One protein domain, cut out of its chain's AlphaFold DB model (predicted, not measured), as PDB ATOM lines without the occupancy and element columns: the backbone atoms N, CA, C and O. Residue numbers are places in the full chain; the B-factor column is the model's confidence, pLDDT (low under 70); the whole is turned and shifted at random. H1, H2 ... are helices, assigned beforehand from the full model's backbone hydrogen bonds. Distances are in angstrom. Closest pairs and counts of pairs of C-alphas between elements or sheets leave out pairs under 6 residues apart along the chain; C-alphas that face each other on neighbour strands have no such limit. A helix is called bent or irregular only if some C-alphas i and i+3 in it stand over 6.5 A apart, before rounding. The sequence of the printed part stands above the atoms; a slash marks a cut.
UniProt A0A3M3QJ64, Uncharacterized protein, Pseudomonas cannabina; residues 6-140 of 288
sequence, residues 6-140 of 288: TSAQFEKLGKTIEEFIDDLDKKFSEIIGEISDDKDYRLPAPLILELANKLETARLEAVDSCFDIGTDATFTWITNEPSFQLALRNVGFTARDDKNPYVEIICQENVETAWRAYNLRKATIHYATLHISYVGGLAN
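This is residues 6 to 140 of the 288 residues of an uncharacterized protein of Pseudomonas cannabina (UniProt A0A3M3QJ64). One long helix, H1, runs along most of an elongated body, and H2 and the bent helix H6 fold back along it on different sides. At one end of the body H3 crosses H1 and the short H4 follows it; toward the other end H5 packs on both H2 and H6a, and residues 94 to 99 stick out. You have 135 printed residues with six named helices, H1 to H6 in chain order, and no named strand: the class is all helix. The whole is compact, with a radius of gyration of the C-alphas of 16.4 A, and spans 53 by 28 by 22 A.

Start with H1, residues 7 to 33, a hub that touches three other helices. H2, residues 45 to 66, makes a helical hairpin with it, at a shallow tilt of 30 degrees, opposite ways; their closest C-alphas, of Phe 20 and Cys 66, are 5.9 A apart. Next look at H3, residues 69 to 80: it touches residues 9 to 16 of H1, about perpendicular at 84 degrees, closest at the C-alphas of Leu 13 and Thr 71, 5.3 A. H4, residues 82 to 90, is close to H3 but not clearly touching, with the C-alphas of Ile 78 and Phe 84 6.7 A apart. H5, residues 101 to 109, touches residues 48 to 56 of H2 at a steep tilt of 53 degrees, closest at the C-alphas of Ala 52 and Tyr 102, 4.9 A. H6, residues 116 to 140, was assigned as one helix by its hydrogen bonds but is bent: C-alphas 128 and 131 are 7.7 A apart, and arms H6a, residues 116 to 128, and H6b, residues 131 to 140, stand at 59 degrees. H5 and H6a form a helical hairpin, closest at the C-alphas of Glu 109 and Leu 120, 5.7 A. H6b touches residues 10 to 18 of H1, with the C-alphas of Gly 14 and Gly 136 4.5 A apart. In H1 to H5, H6a and H6b every O i to N i+4 pair is within hydrogen-bond range.

Find C-alpha 7 at (281.556, 272.787, 256.403); from there H1 runs 39.2 A to C-alpha 33 at (269.437, 254.639, 223.884). H2 then covers 31.7 A. H6b ends at C-alpha 140, (274.183, 269.612, 252.180).

The C-alphas of Thr 6 and Lys 39 are farthest apart, at 52.6 A. The printed part has no cut, and the link from H1 to H2 is long. Look for pLDDT under 70 at residues 36 to 41 and 95 to 98.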
ATOM      1  N   THR A   6     284.795 269.436 257.997       95.06
ATOM      2  CA  THR A   6     284.473 270.866 257.989       95.06
ATOM      3  C   THR A   6     283.264 271.162 257.100       95.06
ATOM      4  O   THR A   6     282.900 270.376 256.223       95.06
ATOM      5  N   SER A   7     282.665 272.346 257.260       95.00
ATOM      6  CA  SER A   7     281.556 272.787 256.403       95.00
ATOM      7  C   SER A   7     281.923 272.777 254.913       95.00
ATOM      8  O   SER A   7     281.106 272.367 254.097       95.00
ATOM      9  N   ALA A   8     283.148 273.176 254.555       95.62
ATOM     10  CA  ALA A   8     283.612 273.193 253.167       95.62
ATOM     11  C   ALA A   8     283.721 271.781 252.564       95.62
ATOM     12  O   ALA A   8     283.401 271.581 251.397       95.62
ATOM     13  N   GLN A   9     284.125 270.790 253.366       95.75
ATOM     14  CA  GLN A   9     284.179 269.391 252.932       95.75
ATOM     15  C   GLN A   9     282.777 268.821 252.688       95.75
ATOM     16  O   GLN A   9     282.560 268.148 251.683       95.75
ATOM     17  N   PHE A  10     281.806 269.146 253.549       96.38
ATOM     18  CA  PHE A  10     280.407 268.776 253.321       96.38
ATOM     19  C   PHE A  10     279.797 269.468 252.093       96.38
ATOM     20  O   PHE A  10     279.078 268.819 251.339       96.38
ATOM     21  N   GLU A  11     280.104 270.750 251.857       95.69
ATOM     22  CA  GLU A  11     279.662 271.465 250.647       95.69
ATOM     23  C   GLU A  11     280.216 270.810 249.382       95.69
ATOM     24  O   GLU A  11     279.482 270.596 248.419       95.69
ATOM     25  N   LYS A  12     281.511 270.481 249.397       96.00
ATOM     26  CA  LYS A  12     282.178 269.816 248.280       96.00
ATOM     27  C   LYS A  12     281.532 268.465 247.984       96.00
ATOM     28  O   LYS A  12     281.169 268.222 246.842       96.00
ATOM     29  N   LEU A  13     281.314 267.639 249.011       95.94
ATOM     30  CA  LEU A  13     280.645 266.347 248.861       95.94
ATOM     31  C   LEU A  13     279.243 266.487 248.255       95.94
ATOM     32  O   LEU A  13     278.895 265.729 247.355       95.94
ATOM     33  N   GLY A  14     278.454 267.462 248.718       93.50
ATOM     34  CA  GLY A  14     277.131 267.739 248.160       93.50
ATOM     35  C   GLY A  14     277.173 268.056 246.662       93.50
ATOM     36  O   GLY A  14     276.448 267.432 245.892       93.50
ATOM     37  N   LYS A  15     278.070 268.959 246.242       94.12
ATOM     38  CA  LYS A  15     278.242 269.336 244.825       94.12
ATOM     39  C   LYS A  15     278.750 268.184 243.964       94.12
ATOM     40  O   LYS A  15     278.186 267.929 242.910       94.12
ATOM     41  N   THR A  16     279.760 267.452 244.432       94.94
ATOM     42  CA  THR A  16     280.302 266.299 243.700       94.94
ATOM     43  C   THR A  16     279.241 265.224 243.474       94.94
ATOM     44  O   THR A  16     279.208 264.602 242.418       94.94
ATOM     45  N   ILE A  17     278.341 265.008 244.438       94.50
ATOM     46  CA  ILE A  17     277.239 264.052 244.277       94.50
ATOM     47  C   ILE A  17     276.210 264.546 243.253       94.50
ATOM     48  O   ILE A  17     275.691 263.735 242.493       94.50
ATOM     49  N   GLU A  18     275.917 265.846 243.210       91.88
ATOM     50  CA  GLU A  18     275.052 266.429 242.174       91.88
ATOM     51  C   GLU A  18     275.669 266.251 240.776       91.88
ATOM     52  O   GLU A  18     274.999 265.751 239.875       91.88
ATOM     53  N   GLU A  19     276.962 266.548 240.624       92.81
ATOM     54  CA  GLU A  19     277.715 266.341 239.377       92.81
ATOM     55  C   GLU A  19     277.749 264.863 238.957       92.81
ATOM     56  O   GLU A  19     277.530 264.548 237.789       92.81
ATOM     57  N   PHE A  20     277.953 263.950 239.912       93.94
ATOM     58  CA  PHE A  20     277.914 262.505 239.682       93.94
ATOM     59  C   PHE A  20     276.550 262.035 239.160       93.94
ATOM     60  O   PHE A  20     276.487 261.215 238.248       93.94
ATOM     61  N   ILE A  21     275.447 262.537 239.729       92.75
ATOM     62  CA  ILE A  21     274.093 262.168 239.289       92.75
ATOM     63  C   ILE A  21     273.847 262.652 237.854       92.75
ATOM     64  O   ILE A  21     273.306 261.896 237.048       92.75
ATOM     65  N   ASP A  22     274.266 263.879 237.536       92.31
ATOM     66  CA  ASP A  22     274.111 264.462 236.201       92.31
ATOM     67  C   ASP A  22     274.972 263.741 235.145       92.31
ATOM     68  O   ASP A  22     274.531 263.568 234.006       92.31
ATOM     69  N   ASP A  23     276.188 263.310 235.496       93.06
ATOM     70  CA  ASP A  23     277.046 262.493 234.623       93.06
ATOM     71  C   ASP A  23     276.443 261.101 234.385       93.06
ATOM     72  O   ASP A  23     276.341 260.635 233.247       93.06
ATOM     73  N   LEU A  24     275.959 260.459 235.451       93.62
ATOM     74  CA  LEU A  24     275.380 259.125 235.365       93.62
ATOM     75  C   LEU A  24     274.083 259.100 234.545       93.62
ATOM     76  O   LEU A  24     273.876 258.165 233.775       93.62
ATOM     77  N   ASP A  25     273.226 260.121 234.665       92.44
ATOM     78  CA  ASP A  25     272.005 260.236 233.850       92.44
ATOM     79  C   ASP A  25     272.326 260.327 232.351       92.44
ATOM     80  O   ASP A  25     271.652 259.693 231.534       92.44
ATOM     81  N   LYS A  26     273.400 261.038 231.979       92.56
ATOM     82  CA  LYS A  26     273.870 261.108 230.587       92.56
ATOM     83  C   LYS A  26     274.374 259.752 230.100       92.56
ATOM     84  O   LYS A  26     273.842 259.243 229.116       92.56
ATOM     85  N   LYS A  27     275.305 259.128 230.831       93.00
ATOM     86  CA  LYS A  27     275.861 257.810 230.474       93.00
ATOM     87  C   LYS A  27     274.773 256.741 230.362       93.00
ATOM     88  O   LYS A  27     274.745 255.975 229.406       93.00
ATOM     89  N   PHE A  28     273.831 256.701 231.307       93.25
ATOM     90  CA  PHE A  28     272.731 255.732 231.265       93.25
ATOM     91  C   PHE A  28     271.760 256.023 230.118       93.25
ATOM     92  O   PHE A  28     271.221 255.085 229.533       93.25
ATOM     93  N   SER A  29     271.538 257.295 229.769       90.94
ATOM     94  CA  SER A  29     270.727 257.664 228.602       90.94
ATOM     95  C   SER A  29     271.354 257.185 227.292       90.94
ATOM     96  O   SER A  29     270.624 256.690 226.438       90.94
ATOM     97  N   GLU A  30     272.676 257.286 227.147       90.94
ATOM     98  CA  GLU A  30     273.414 256.787 225.978       90.94
ATOM     99  C   GLU A  30     273.328 255.256 225.889       90.94
ATOM    100  O   GLU A  30     272.814 254.729 224.903       90.94
ATOM    101  N   ILE A  31     273.690 254.547 226.967       90.44
ATOM    102  CA  ILE A  31     273.682 253.073 227.028       90.44
ATOM    103  C   ILE A  31     272.288 252.488 226.747       90.44
ATOM    104  O   ILE A  31     272.150 251.489 226.046       90.44
ATOM    105  N   ILE A  32     271.234 253.082 227.315       87.81
ATOM    106  CA  ILE A  32     269.856 252.598 227.125       87.81
ATOM    107  C   ILE A  32     269.311 253.022 225.754       87.81
ATOM    108  O   ILE A  32     268.497 252.300 225.175       87.81
ATOM    109  N   GLY A  33     269.766 254.163 225.226       83.88
ATOM    110  CA  GLY A  33     269.437 254.639 223.884       83.88
ATOM    111  C   GLY A  33     269.869 253.653 222.800       83.88
ATOM    112  O   GLY A  33     269.050 253.306 221.956       83.88
ATOM    113  N   GLU A  34     271.086 253.110 222.898       79.62
ATOM    114  CA  GLU A  34     271.630 252.103 221.964       79.62
ATOM    115  C   GLU A  34     270.759 250.838 221.841       79.62
ATOM    116  O   GLU A  34     270.781 250.153 220.823       79.62
ATOM    117  N   ILE A  35     269.969 250.528 222.871       71.00
ATOM    118  CA  ILE A  35     269.132 249.319 222.957       71.00
ATOM    119  C   ILE A  35     267.674 249.607 222.554       71.00
ATOM    120  O   ILE A  35     266.863 248.698 222.361       71.00
ATOM    121  N   SER A  36     267.306 250.884 222.436       63.75
ATOM    122  CA  SER A  36     265.952 251.324 222.091       63.75
ATOM    123  C   SER A  36     265.667 251.325 220.586       63.75
ATOM    124  O   SER A  36     264.504 251.481 220.211       63.75
ATOM    125  N   ASP A  37     266.687 251.160 219.743       60.44
ATOM    126  CA  ASP A  37     266.540 251.130 218.280       60.44
ATOM    127  C   ASP A  37     266.015 249.781 217.757       60.44
ATOM    128  O   ASP A  37     265.647 249.656 216.584       60.44
ATOM    129  N   ASP A  38     265.932 248.775 218.631       57.38
ATOM    130  CA  ASP A  38     265.480 247.434 218.284       57.38
ATOM    131  C   ASP A  38     263.947 247.309 218.350       57.38
ATOM    132  O   ASP A  38     263.302 247.718 219.320       57.38
ATOM    133  N   LYS A  39     263.340 246.719 217.311       57.91
ATOM    134  CA  LYS A  39     261.873 246.541 217.211       57.91
ATOM    135  C   LYS A  39     261.328 245.508 218.200       57.91
ATOM    136  O   LYS A  39     260.113 245.444 218.404       57.91
ATOM    137  N   ASP A  40     262.214 244.721 218.804       62.94
ATOM    138  CA  ASP A  40     261.866 243.715 219.792       62.94
ATOM    139  C   ASP A  40     261.737 244.331 221.190       62.94
ATOM    140  O   ASP A  40     262.682 244.758 221.864       62.94
ATOM    141  N   TYR A  41     260.493 244.341 221.660       67.44
ATOM    142  CA  TYR A  41     260.117 244.920 222.942       67.44
ATOM    143  C   TYR A  41     260.616 244.124 224.158       67.44
ATOM    144  O   TYR A  41     260.563 244.651 225.272       67.44
ATOM    145  N   ARG A  42     261.183 242.923 223.978       76.31
ATOM    146  CA  ARG A  42     261.805 242.140 225.057       76.31
ATOM    147  C   ARG A  42     263.278 241.880 224.802       76.31
ATOM    148  O   ARG A  42     263.646 241.351 223.761       76.31
ATOM    149  N   LEU A  43     264.095 242.148 225.813       80.94
ATOM    150  CA  LEU A  43     265.501 241.765 225.794       80.94
ATOM    151  C   LEU A  43     265.653 240.284 226.173       80.94
ATOM    152  O   LEU A  43     265.101 239.867 227.200       80.94
ATOM    153  N   PRO A  44     266.388 239.477 225.386       86.19
ATOM    154  CA  PRO A  44     266.751 238.122 225.773       86.19
ATOM    155  C   PRO A  44     267.774 238.140 226.920       86.19
ATOM    156  O   PRO A  44     268.529 239.099 227.087       86.19
ATOM    157  N   ALA A  45     267.839 237.053 227.694       86.38
ATOM    158  CA  ALA A  45     268.682 236.963 228.893       86.38
ATOM    159  C   ALA A  45     270.169 237.352 228.687       86.38
ATOM    160  O   ALA A  45     270.707 238.043 229.553       86.38
ATOM    161  N   PRO A  46     270.841 236.999 227.570       88.19
ATOM    162  CA  PRO A  46     272.218 237.435 227.326       88.19
ATOM    163  C   PRO A  46     272.363 238.960 227.205       88.19
ATOM    164  O   PRO A  46     273.293 239.524 227.775       88.19
ATOM    165  N   LEU A  47     271.419 239.633 226.536       87.75
ATOM    166  CA  LEU A  47     271.433 241.093 226.382       87.75
ATOM    167  C   LEU A  47     271.100 241.811 227.696       87.75
ATOM    168  O   LEU A  47     271.635 242.884 227.959       87.75
ATOM    169  N   ILE A  48     270.269 241.208 228.554       89.00
ATOM    170  CA  ILE A  48     270.016 241.722 229.910       89.00
ATOM    171  C   ILE A  48     271.310 241.735 230.730       89.00
ATOM    172  O   ILE A  48     271.610 242.733 231.383       89.00
ATOM    173  N   LEU A  49     272.081 240.643 230.693       90.94
ATOM    174  CA  LEU A  49     273.355 240.547 231.410       90.94
ATOM    175  C   LEU A  49     274.389 241.536 230.865       90.94
ATOM    176  O   LEU A  49     275.071 242.198 231.643       90.94
ATOM    177  N   GLU A  50     274.486 241.669 229.541       91.50
ATOM    178  CA  GLU A  50     275.381 242.641 228.912       91.50
ATOM    179  C   GLU A  50     275.041 244.078 229.329       91.50
ATOM    180  O   GLU A  50     275.920 244.821 229.769       91.50
ATOM    181  N   LEU A  51     273.761 244.458 229.256       90.75
ATOM    182  CA  LEU A  51     273.294 245.777 229.672       90.75
ATOM    183  C   LEU A  51     273.544 246.026 231.164       90.75
ATOM    184  O   LEU A  51     274.041 247.088 231.535       90.75
ATOM    185  N   ALA A  52     273.247 245.050 232.026       92.44
ATOM    186  CA  ALA A  52     273.495 245.161 233.461       92.44
ATOM    187  C   ALA A  52     274.977 245.425 233.772       92.44
ATOM    188  O   ALA A  52     275.285 246.260 234.625       92.44
ATOM    189  N   ASN A  53     275.886 244.755 233.058       93.56
ATOM    190  CA  ASN A  53     277.326 244.955 233.205       93.56
ATOM    191  C   ASN A  53     277.766 246.325 232.672       93.56
ATOM    192  O   ASN A  53     278.552 247.001 233.327       93.56
ATOM    193  N   LYS A  54     277.233 246.779 231.528       93.94
ATOM    194  CA  LYS A  54     277.506 248.129 231.000       93.94
ATOM    195  C   LYS A  54     277.093 249.222 231.993       93.94
ATOM    196  O   LYS A  54     277.872 250.135 232.250       93.94
ATOM    197  N   LEU A  55     275.902 249.108 232.589       93.25
ATOM    198  CA  LEU A  55     275.409 250.055 233.599       93.25
ATOM    199  C   LEU A  55     276.259 250.041 234.877       93.25
ATOM    200  O   LEU A  55     276.514 251.093 235.464       93.25
ATOM    201  N   GLU A  56     276.705 248.862 235.312       93.00
ATOM    202  CA  GLU A  56     277.595 248.724 236.465       93.00
ATOM    203  C   GLU A  56     278.965 249.361 236.204       93.00
ATOM    204  O   GLU A  56     279.408 250.187 237.003       93.00
ATOM    205  N   THR A  57     279.591 249.065 235.063       94.00
ATOM    206  CA  THR A  57     280.870 249.662 234.659       94.00
ATOM    207  C   THR A  57     280.770 251.181 234.555       94.00
ATOM    208  O   THR A  57     281.563 251.883 235.178       94.00
ATOM    209  N   ALA A  58     279.750 251.709 233.871       93.50
ATOM    210  CA  ALA A  58     279.557 253.154 233.726       93.50
ATOM    211  C   ALA A  58     279.375 253.863 235.077       93.50
ATOM    212  O   ALA A  58     279.842 254.989 235.268       93.50
ATOM    213  N   ARG A  59     278.722 253.200 236.040       92.56
ATOM    214  CA  ARG A  59     278.614 253.706 237.410       92.56
ATOM    215  C   ARG A  59     279.972 253.747 238.108       92.56
ATOM    216  O   ARG A  59     280.242 254.735 238.785       92.56
ATOM    217  N   LEU A  60     280.782 252.693 238.002       91.38
ATOM    218  CA  LEU A  60     282.115 252.649 238.615       91.38
ATOM    219  C   LEU A  60     283.025 253.729 238.019       91.38
ATOM    220  O   LEU A  60     283.618 254.499 238.765       91.38
ATOM    221  N   GLU A  61     283.021 253.879 236.694       92.56
ATOM    222  CA  GLU A  61     283.756 254.941 236.002       92.56
ATOM    223  C   GLU A  61     283.314 256.342 236.443       92.56
ATOM    224  O   GLU A  61     284.151 257.222 236.632       92.56
ATOM    225  N   ALA A  62     282.006 256.563 236.626       90.31
ATOM    226  CA  ALA A  62     281.486 257.836 237.127       90.31
ATOM    227  C   ALA A  62     281.940 258.124 238.569       90.31
ATOM    228  O   ALA A  62     282.234 259.272 238.908       90.31
ATOM    229  N   VAL A  63     282.030 257.096 239.423       88.06
ATOM    230  CA  VAL A  63     282.587 257.244 240.776       88.06
ATOM    231  C   VAL A  63     284.051 257.666 240.684       88.06
ATOM    232  O   VAL A  63     284.399 258.704 241.243       88.06
ATOM    233  N   ASP A  64     284.867 256.941 239.920       87.75
ATOM    234  CA  ASP A  64     286.301 257.220 239.779       87.75
ATOM    235  C   ASP A  64     286.580 258.604 239.166       87.75
ATOM    236  O   ASP A  64     287.574 259.248 239.502       87.75
ATOM    237  N   SER A  65     285.704 259.094 238.281       88.94
ATOM    238  CA  SER A  65     285.859 260.415 237.664       88.94
ATOM    239  C   SER A  65     285.433 261.577 238.560       88.94
ATOM    240  O   SER A  65     286.003 262.664 238.461       88.94
ATOM    241  N   CYS A  66     284.410 261.387 239.399       87.69
ATOM    242  CA  CYS A  66     283.823 262.472 240.188       87.69
ATOM    243  C   CYS A  66     284.399 262.547 241.607       87.69
ATOM    244  O   CYS A  66     284.530 263.639 242.162       87.69
ATOM    245  N   PHE A  67     284.726 261.408 242.219       90.31
ATOM    246  CA  PHE A  67     285.138 261.344 243.616       90.31
ATOM    247  C   PHE A  67     286.655 261.464 243.751       90.31
ATOM    248  O   PHE A  67     287.412 260.599 243.328       90.31
ATOM    249  N   ASP A  68     287.107 262.540 244.396       90.94
ATOM    250  CA  ASP A  68     288.493 262.643 244.845       90.94
ATOM    251  C   ASP A  68     288.680 262.167 246.290       90.94
ATOM    252  O   ASP A  68     287.727 262.026 247.057       90.94
ATOM    253  N   ILE A  69     289.945 262.000 246.692       89.06
ATOM    254  CA  ILE A  69     290.353 261.508 248.021       89.06
ATOM    255  C   ILE A  69     289.656 262.272 249.165       89.06
ATOM    256  O   ILE A  69     289.327 261.695 250.205       89.06
ATOM    257  N   GLY A  70     289.441 263.583 249.008       86.94
ATOM    258  CA  GLY A  70     288.804 264.413 250.033       86.94
ATOM    259  C   GLY A  70     287.294 264.189 250.120       86.94
ATOM    260  O   GLY A  70     286.733 264.127 251.222       86.94
ATOM    261  N   THR A  71     286.643 264.049 248.968       90.38
ATOM    262  CA  THR A  71     285.224 263.702 248.869       90.38
ATOM    263  C   THR A  71     284.978 262.293 249.411       90.38
ATOM    264  O   THR A  71     284.104 262.123 250.264       90.38
ATOM    265  N   ASP A  72     285.816 261.322 249.045       92.12
ATOM    266  CA  ASP A  72     285.759 259.945 249.547       92.12
ATOM    267  C   ASP A  72     285.932 259.858 251.056       92.12
ATOM    268  O   ASP A  72     285.190 259.145 251.736       92.12
ATOM    269  N   ALA A  73     286.879 260.611 251.616       92.50
ATOM    270  CA  ALA A  73     287.080 260.649 253.058       92.50
ATOM    271  C   ALA A  73     285.834 261.171 253.792       92.50
ATOM    272  O   ALA A  73     285.482 260.645 254.850       92.50
ATOM    273  N   THR A  74     285.157 262.174 253.227       94.38
ATOM    274  CA  THR A  74     283.940 262.767 253.805       94.38
ATOM    275  C   THR A  74     282.745 261.829 253.651       94.38
ATOM    276  O   THR A  74     282.012 261.611 254.616       94.38
ATOM    277  N   PHE A  75     282.584 261.216 252.476       94.94
ATOM    278  CA  PHE A  75     281.568 260.198 252.219       94.94
ATOM    279  C   PHE A  75     281.717 259.027 253.197       94.94
ATOM    280  O   PHE A  75     280.774 258.679 253.904       94.94
ATOM    281  N   THR A  76     282.938 258.499 253.316       94.00
ATOM    282  CA  THR A  76     283.305 257.405 254.226       94.00
ATOM    283  C   THR A  76     283.092 257.776 255.692       94.00
ATOM    284  O   THR A  76     282.767 256.924 256.515       94.00
ATOM    285  N   TRP A  77     283.296 259.043 256.055       95.00
ATOM    286  CA  TRP A  77     283.015 259.508 257.410       95.00
ATOM    287  C   TRP A  77     281.515 259.450 257.715       95.00
ATOM    288  O   TRP A  77     281.141 258.879 258.735       95.00
ATOM    289  N   ILE A  78     280.661 259.965 256.818       94.69
ATOM    290  CA  ILE A  78     279.201 259.919 256.997       94.69
ATOM    291  C   ILE A  78     278.725 258.471 257.078       94.69
ATOM    292  O   ILE A  78     277.978 258.118 257.986       94.69
ATOM    293  N   THR A  79     279.164 257.624 256.146       93.44
ATOM    294  CA  THR A  79     278.705 256.234 256.091       93.44
ATOM    295  C   THR A  79     279.165 255.424 257.295       93.44
ATOM    296  O   THR A  79     278.434 254.542 257.718       93.44
ATOM    297  N   ASN A  80     280.305 255.725 257.914       93.88
ATOM    298  CA  ASN A  80     280.749 255.003 259.110       93.88
ATOM    299  C   ASN A  80     280.162 255.536 260.424       93.88
ATOM    300  O   ASN A  80     280.382 254.935 261.476       93.88
ATOM    301  N   GLU A  81     279.420 256.640 260.390       94.50
ATOM    302  CA  GLU A  81     278.866 257.234 261.598       94.50
ATOM    303  C   GLU A  81     277.714 256.370 262.160       94.50
ATOM    304  O   GLU A  81     276.744 256.096 261.443       94.50
ATOM    305  N   PRO A  82     277.751 255.949 263.444       93.75
ATOM    306  CA  PRO A  82     276.726 255.070 264.019       93.75
ATOM    307  C   PRO A  82     275.307 255.641 263.926       93.75
ATOM    308  O   PRO A  82     274.356 254.924 263.608       93.75
ATOM    309  N   SER A  83     275.170 256.950 264.149       94.06
ATOM    310  CA  SER A  83     273.910 257.681 264.010       94.06
ATOM    311  C   SER A  83     273.349 257.597 262.585       94.06
ATOM    312  O   SER A  83     272.144 257.404 262.403       94.06
ATOM    313  N   PHE A  84     274.217 257.667 261.570       95.19
ATOM    314  CA  PHE A  84     273.823 257.477 260.176       95.19
ATOM    315  C   PHE A  84     273.423 256.028 259.901       95.19
ATOM    316  O   PHE A  84     272.373 255.796 259.316       95.19
ATOM    317  N   GLN A  85     274.185 255.045 260.381       94.19
ATOM    318  CA  GLN A  85     273.868 253.628 260.174       94.19
ATOM    319  C   GLN A  85     272.509 253.220 260.764       94.19
ATOM    320  O   GLN A  85     271.752 252.474 260.140       94.19
ATOM    321  N   LEU A  86     272.151 253.748 261.938       93.94
ATOM    322  CA  LEU A  86     270.820 253.538 262.519       93.94
ATOM    323  C   LEU A  86     269.718 254.207 261.686       93.94
ATOM    324  O   LEU A  86     268.670 253.604 261.445       93.94
ATOM    325  N   ALA A  87     269.953 255.434 261.214       94.44
ATOM    326  CA  ALA A  87     269.021 256.125 260.329       94.44
ATOM    327  C   ALA A  87     268.818 255.372 259.004       94.44
ATOM    328  O   ALA A  87     267.682 255.199 258.567       94.44
ATOM    329  N   LEU A  88     269.907 254.862 258.426       93.88
ATOM    330  CA  LEU A  88     269.948 254.121 257.171       93.88
ATOM    331  C   LEU A  88     269.098 252.839 257.236       93.88
ATOM    332  O   LEU A  88     268.313 252.558 256.330       93.88
ATOM    333  N   ARG A  89     269.170 252.107 258.354       92.12
ATOM    334  CA  ARG A  89     268.304 250.942 258.609       92.12
ATOM    335  C   ARG A  89     266.832 251.335 258.734       92.12
ATOM    336  O   ARG A  89     265.969 250.665 258.176       92.12
ATOM    337  N   ASN A  90     266.536 252.441 259.416       90.75
ATOM    338  CA  ASN A  90     265.162 252.913 259.622       90.75
ATOM    339  C   ASN A  90     264.476 253.432 258.347       90.75
ATOM    340  O   ASN A  90     263.245 253.511 258.313       90.75
ATOM    341  N   VAL A  91     265.238 253.814 257.318       90.38
ATOM    342  CA  VAL A  91     264.686 254.146 255.992       90.38
ATOM    343  C   VAL A  91     264.595 252.927 255.063       90.38
ATOM    344  O   VAL A  91     264.038 253.044 253.979       90.38
ATOM    345  N   GLY A  92     265.071 251.754 255.498       86.00
ATOM    346  CA  GLY A  92     264.869 250.483 254.798       86.00
ATOM    347  C   GLY A  92     266.022 250.019 253.909       86.00
ATOM    348  O   GLY A  92     265.828 249.088 253.133       86.00
ATOM    349  N   PHE A  93     267.221 250.605 254.011       83.75
ATOM    350  CA  PHE A  93     268.384 250.003 253.353       83.75
ATOM    351  C   PHE A  93     268.799 248.732 254.096       83.75
ATOM    352  O   PHE A  93     269.091 248.752 255.295       83.75
ATOM    353  N   THR A  94     268.857 247.629 253.362       74.06
ATOM    354  CA  THR A  94     269.350 246.336 253.833       74.06
ATOM    355  C   THR A  94     270.755 246.069 253.295       74.06
ATOM    356  O   THR A  94     271.185 246.663 252.302       74.06
ATOM    357  N   ALA A  95     271.497 245.186 253.971       63.41
ATOM    358  CA  ALA A  95     272.747 244.663 253.427       63.41
ATOM    359  C   ALA A  95     272.443 243.942 252.103       63.41
ATOM    360  O   ALA A  95     271.488 243.170 252.030       63.41
ATOM    361  N   ARG A  96     273.210 244.265 251.057       62.22
ATOM    362  CA  ARG A  96     273.023 243.709 249.713       62.22
ATOM    363  C   ARG A  96     273.519 242.267 249.632       62.22
ATOM    364  O   ARG A  96     274.491 241.917 250.292       62.22
ATOM    365  N   ASP A  97     272.889 241.504 248.743       62.22
ATOM    366  CA  ASP A  97     273.467 240.298 248.145       62.22
ATOM    367  C   ASP A  97     274.558 240.679 247.125       62.22
ATOM    368  O   ASP A  97     274.465 241.725 246.481       62.22
ATOM    369  N   ASP A  98     275.536 239.796 246.898       68.19
ATOM    370  CA  ASP A  98     276.653 239.972 245.943       68.19
ATOM    371  C   ASP A  98     276.235 239.976 244.451       68.19
ATOM    372  O   ASP A  98     277.068 239.888 243.550       68.19
ATOM    373  N   LYS A  99     274.936 240.037 244.146       82.56
ATOM    374  CA  LYS A  99     274.422 239.980 242.771       82.56
ATOM    375  C   LYS A  99     274.402 241.368 242.136       82.56
ATOM    376  O   LYS A  99     274.030 242.336 242.796       82.56
ATOM    377  N   ASN A 100     274.696 241.448 240.830       84.44
ATOM    378  CA  ASN A 100     274.490 242.681 240.066       84.44
ATOM    379  C   ASN A 100     272.985 243.035 240.088       84.44
ATOM    380  O   ASN A 100     272.158 242.307 239.527       84.44
ATOM    381  N   PRO A 101     272.613 244.153 240.725       85.12
ATOM    382  CA  PRO A 101     271.218 244.497 240.958       85.12
ATOM    383  C   PRO A 101     270.502 245.022 239.713       85.12
ATOM    384  O   PRO A 101     269.273 245.012 239.659       85.12
ATOM    385  N   TYR A 102     271.246 245.468 238.697       90.06
ATOM    386  CA  TYR A 102     270.661 245.926 237.443       90.06
ATOM    387  C   TYR A 102     270.002 244.779 236.680       90.06
ATOM    388  O   TYR A 102     269.031 245.026 235.974       90.06
ATOM    389  N   VAL A 103     270.444 243.530 236.875       89.94
ATOM    390  CA  VAL A 103     269.799 242.355 236.268       89.94
ATOM    391  C   VAL A 103     268.339 242.250 236.707       89.94
ATOM    392  O   VAL A 103     267.453 242.107 235.868       89.94
ATOM    393  N   GLU A 104     268.071 242.355 238.010       88.38
ATOM    394  CA  GLU A 104     266.707 242.271 238.541       88.38
ATOM    395  C   GLU A 104     265.850 243.452 238.070       88.38
ATOM    396  O   GLU A 104     264.724 243.248 237.618       88.38
ATOM    397  N   ILE A 105     266.407 244.666 238.098       88.88
ATOM    398  CA  ILE A 105     265.720 245.883 237.643       88.88
ATOM    399  C   ILE A 105     265.347 245.773 236.164       88.88
ATOM    400  O   ILE A 105     264.201 246.025 235.799       88.88
ATOM    401  N   ILE A 106     266.292 245.368 235.308       88.75
ATOM    402  CA  ILE A 106     266.031 245.192 233.878       88.75
ATOM    403  C   ILE A 106     264.951 244.131 233.684       88.75
ATOM    404  O   ILE A 106     264.016 244.380 232.937       88.75
ATOM    405  N   CYS A 107     265.024 242.988 234.372       88.00
ATOM    406  CA  CYS A 107     264.004 241.941 234.284       88.00
ATOM    407  C   CYS A 107     262.600 242.431 234.673       88.00
ATOM    408  O   CYS A 107     261.637 242.079 233.994       88.00
ATOM    409  N   GLN A 108     262.478 243.233 235.735       87.31
ATOM    410  CA  GLN A 108     261.199 243.801 236.182       87.31
ATOM    411  C   GLN A 108     260.630 244.809 235.172       87.31
ATOM    412  O   GLN A 108     259.426 244.822 234.927       87.31
ATOM    413  N   GLU A 109     261.496 245.611 234.551       85.44
ATOM    414  CA  GLU A 109     261.120 246.645 233.579       85.44
ATOM    415  C   GLU A 109     261.092 246.136 232.119       85.44
ATOM    416  O   GLU A 109     260.767 246.891 231.199       85.44
ATOM    417  N   ASN A 110     261.395 244.853 231.878       79.62
ATOM    418  CA  ASN A 110     261.404 244.208 230.555       79.62
ATOM    419  C   ASN A 110     259.983 243.840 230.090       79.62
ATOM    420  O   ASN A 110     259.666 242.679 229.818       79.62
ATOM    421  N   VAL A 111     259.107 244.843 230.036       76.88
ATOM    422  CA  VAL A 111     257.697 244.718 229.652       76.88
ATOM    423  C   VAL A 111     257.477 245.359 228.282       76.88
ATOM    424  O   VAL A 111     258.087 246.379 227.954       76.88
ATOM    425  N   GLU A 112     256.577 244.781 227.480       76.56
ATOM    426  CA  GLU A 112     256.276 245.243 226.120       76.56
ATOM    427  C   GLU A 112     255.528 246.580 226.110       76.56
ATOM    428  O   GLU A 112     254.302 246.640 226.033       76.56
ATOM    429  N   THR A 113     256.276 247.677 226.217       76.88
ATOM    430  CA  THR A 113     255.724 249.033 226.226       76.88
ATOM    431  C   THR A 113     256.619 250.005 225.459       76.88
ATOM    432  O   THR A 113     257.844 249.919 225.514       76.88
ATOM    433  N   ALA A 114     256.014 251.005 224.812       74.44
ATOM    434  CA  ALA A 114     256.743 252.108 224.169       74.44
ATOM    435  C   ALA A 114     257.539 252.981 225.168       74.44
ATOM    436  O   ALA A 114     258.391 253.769 224.769       74.44
ATOM    437  N   TRP A 115     257.274 252.836 226.470       79.62
ATOM    438  CA  TRP A 115     257.936 253.568 227.553       79.62
ATOM    439  C   TRP A 115     259.066 252.771 228.220       79.62
ATOM    440  O   TRP A 115     259.646 253.258 229.190       79.62
ATOM    441  N   ARG A 116     259.408 251.575 227.711       81.75
ATOM    442  CA  ARG A 116     260.419 250.674 228.295       81.75
ATOM    443  C   ARG A 116     261.738 251.387 228.583       81.75
ATOM    444  O   ARG A 116     262.196 251.372 229.718       81.75
ATOM    445  N   ALA A 117     262.323 252.052 227.585       83.38
ATOM    446  CA  ALA A 117     263.606 252.745 227.735       83.38
ATOM    447  C   ALA A 117     263.546 253.842 228.813       83.38
ATOM    448  O   ALA A 117     264.444 253.963 229.647       83.38
ATOM    449  N   TYR A 118     262.448 254.601 228.847       84.94
ATOM    450  CA  TYR A 118     262.231 255.631 229.858       84.94
ATOM    451  C   TYR A 118     262.117 255.040 231.271       84.94
ATOM    452  O   TYR A 118     262.789 255.523 232.186       84.94
ATOM    453  N   ASN A 119     261.295 254.002 231.452       87.44
ATOM    454  CA  ASN A 119     261.087 253.351 232.747       87.44
ATOM    455  C   ASN A 119     262.367 252.680 233.242       87.44
ATOM    456  O   ASN A 119     262.764 252.893 234.388       87.44
ATOM    457  N   LEU A 120     263.065 251.973 232.352       87.94
ATOM    458  CA  LEU A 120     264.329 251.326 232.659       87.94
ATOM    459  C   LEU A 120     265.382 252.343 233.102       87.94
ATOM    460  O   LEU A 120     266.006 252.168 234.148       87.94
ATOM    461  N   ARG A 121     265.546 253.443 232.360       89.19
ATOM    462  CA  ARG A 121     266.465 254.521 232.745       89.19
ATOM    463  C   ARG A 121     266.095 255.097 234.107       89.19
ATOM    464  O   ARG A 121     266.942 255.226 234.983       89.19
ATOM    465  N   LYS A 122     264.816 255.409 234.311       89.12
ATOM    466  CA  LYS A 122     264.332 255.965 235.577       89.12
ATOM    467  C   LYS A 122     264.618 255.025 236.754       89.12
ATOM    468  O   LYS A 122     265.105 255.490 237.782       89.12
ATOM    469  N   ALA A 123     264.341 253.729 236.611       89.25
ATOM    470  CA  ALA A 123     264.550 252.731 237.656       89.25
ATOM    471  C   ALA A 123     266.042 252.505 237.949       89.25
ATOM    472  O   ALA A 123     266.461 252.530 239.108       89.25
ATOM    473  N   THR A 124     266.862 252.357 236.905       90.62
ATOM    474  CA  THR A 124     268.312 252.129 237.026       90.62
ATOM    475  C   THR A 124     269.031 253.328 237.642       90.62
ATOM    476  O   THR A 124     269.822 253.139 238.567       90.62
ATOM    477  N   ILE A 125     268.717 254.559 237.217       91.12
ATOM    478  CA  ILE A 125     269.262 255.786 237.822       91.12
ATOM    479  C   ILE A 125     268.817 255.912 239.269       91.12
ATOM    480  O   ILE A 125     269.654 256.149 240.139       91.12
ATOM    481  N   HIS A 126     267.520 255.748 239.546       89.94
ATOM    482  CA  HIS A 126     267.005 255.842 240.910       89.94
ATOM    483  C   HIS A 126     267.760 254.884 241.832       89.94
ATOM    484  O   HIS A 126     268.292 255.298 242.858       89.94
ATOM    485  N   TYR A 127     267.907 253.627 241.419       88.19
ATOM    486  CA  TYR A 127     268.641 252.630 242.180       88.19
ATOM    487  C   TYR A 127     270.132 252.964 242.350       88.19
ATOM    488  O   TYR A 127     270.687 252.832 243.445       88.19
ATOM    489  N   ALA A 128     270.798 253.397 241.276       88.88
ATOM    490  CA  ALA A 128     272.217 253.730 241.296       88.88
ATOM    491  C   ALA A 128     272.516 254.909 242.230       88.88
ATOM    492  O   ALA A 128     273.551 254.928 242.901       88.88
ATOM    493  N   THR A 129     271.588 255.864 242.287       90.94
ATOM    494  CA  THR A 129     271.789 257.158 242.934       90.94
ATOM    495  C   THR A 129     271.140 257.267 244.311       90.94
ATOM    496  O   THR A 129     271.488 258.187 245.041       90.94
ATOM    497  N   LEU A 130     270.240 256.367 244.731       91.25
ATOM    498  CA  LEU A 130     269.453 256.555 245.961       91.25
ATOM    499  C   LEU A 130     270.314 256.727 247.224       91.25
ATOM    500  O   LEU A 130     270.151 257.699 247.961       91.25
ATOM    501  N   HIS A 131     271.257 255.810 247.467       91.69
ATOM    502  CA  HIS A 131     272.131 255.872 248.645       91.69
ATOM    503  C   HIS A 131     273.044 257.105 248.615       91.69
ATOM    504  O   HIS A 131     273.148 257.838 249.595       91.69
ATOM    505  N   ILE A 132     273.686 257.358 247.474       92.50
ATOM    506  CA  ILE A 132     274.614 258.480 247.324       92.50
ATOM    507  C   ILE A 132     273.873 259.823 247.385       92.50
ATOM    508  O   ILE A 132     274.335 260.733 248.059       92.50
ATOM    509  N   SER A 133     272.658 259.912 246.841       93.81
ATOM    510  CA  SER A 133     271.767 261.073 246.980       93.81
ATOM    511  C   SER A 133     271.368 261.313 248.431       93.81
ATOM    512  O   SER A 133     271.260 262.463 248.856       93.81
ATOM    513  N   TYR A 134     271.159 260.248 249.211       95.00
ATOM    514  CA  TYR A 134     270.866 260.379 250.634       95.00
ATOM    515  C   TYR A 134     272.064 260.947 251.401       95.00
ATOM    516  O   TYR A 134     271.908 261.904 252.163       95.00
ATOM    517  N   VAL A 135     273.269 260.437 251.131       95.62
ATOM    518  CA  VAL A 135     274.513 260.970 251.705       95.62
ATOM    519  C   VAL A 135     274.753 262.422 251.273       95.62
ATOM    520  O   VAL A 135     275.059 263.258 252.119       95.62
ATOM    521  N   GLY A 136     274.560 262.757 249.995       94.94
ATOM    522  CA  GLY A 136     274.745 264.116 249.472       94.94
ATOM    523  C   GLY A 136     273.740 265.114 250.037       94.94
ATOM    524  O   GLY A 136     274.111 266.209 250.454       94.94
ATOM    525  N   GLY A 137     272.473 264.715 250.157       94.25
ATOM    526  CA  GLY A 137     271.453 265.519 250.822       94.25
ATOM    527  C   GLY A 137     271.772 265.767 252.297       94.25
ATOM    528  O   GLY A 137     271.628 266.891 252.781       94.25
ATOM    529  N   LEU A 138     272.262 264.745 253.005       96.25
ATOM    530  CA  LEU A 138     272.713 264.895 254.386       96.25
ATOM    531  C   LEU A 138     273.942 265.807 254.479       96.25
ATOM    532  O   LEU A 138     273.981 266.673 255.350       96.25
ATOM    533  N   ALA A 139     274.913 265.669 253.574       95.94
ATOM    534  CA  ALA A 139     276.085 266.538 253.506       95.94
ATOM    535  C   ALA A 139     275.677 268.006 253.303       95.94
ATOM    536  O   ALA A 139     276.125 268.878 254.046       95.94
ATOM    537  N   ASN A 140     274.740 268.276 252.393       94.25
ATOM    538  CA  ASN A 140     274.183 269.612 252.180       94.25
ATOM    539  C   ASN A 140     273.507 270.177 253.445       94.25
ATOM    540  O   ASN A 140     273.725 271.346 253.785       94.25
TER     541      ASN A 140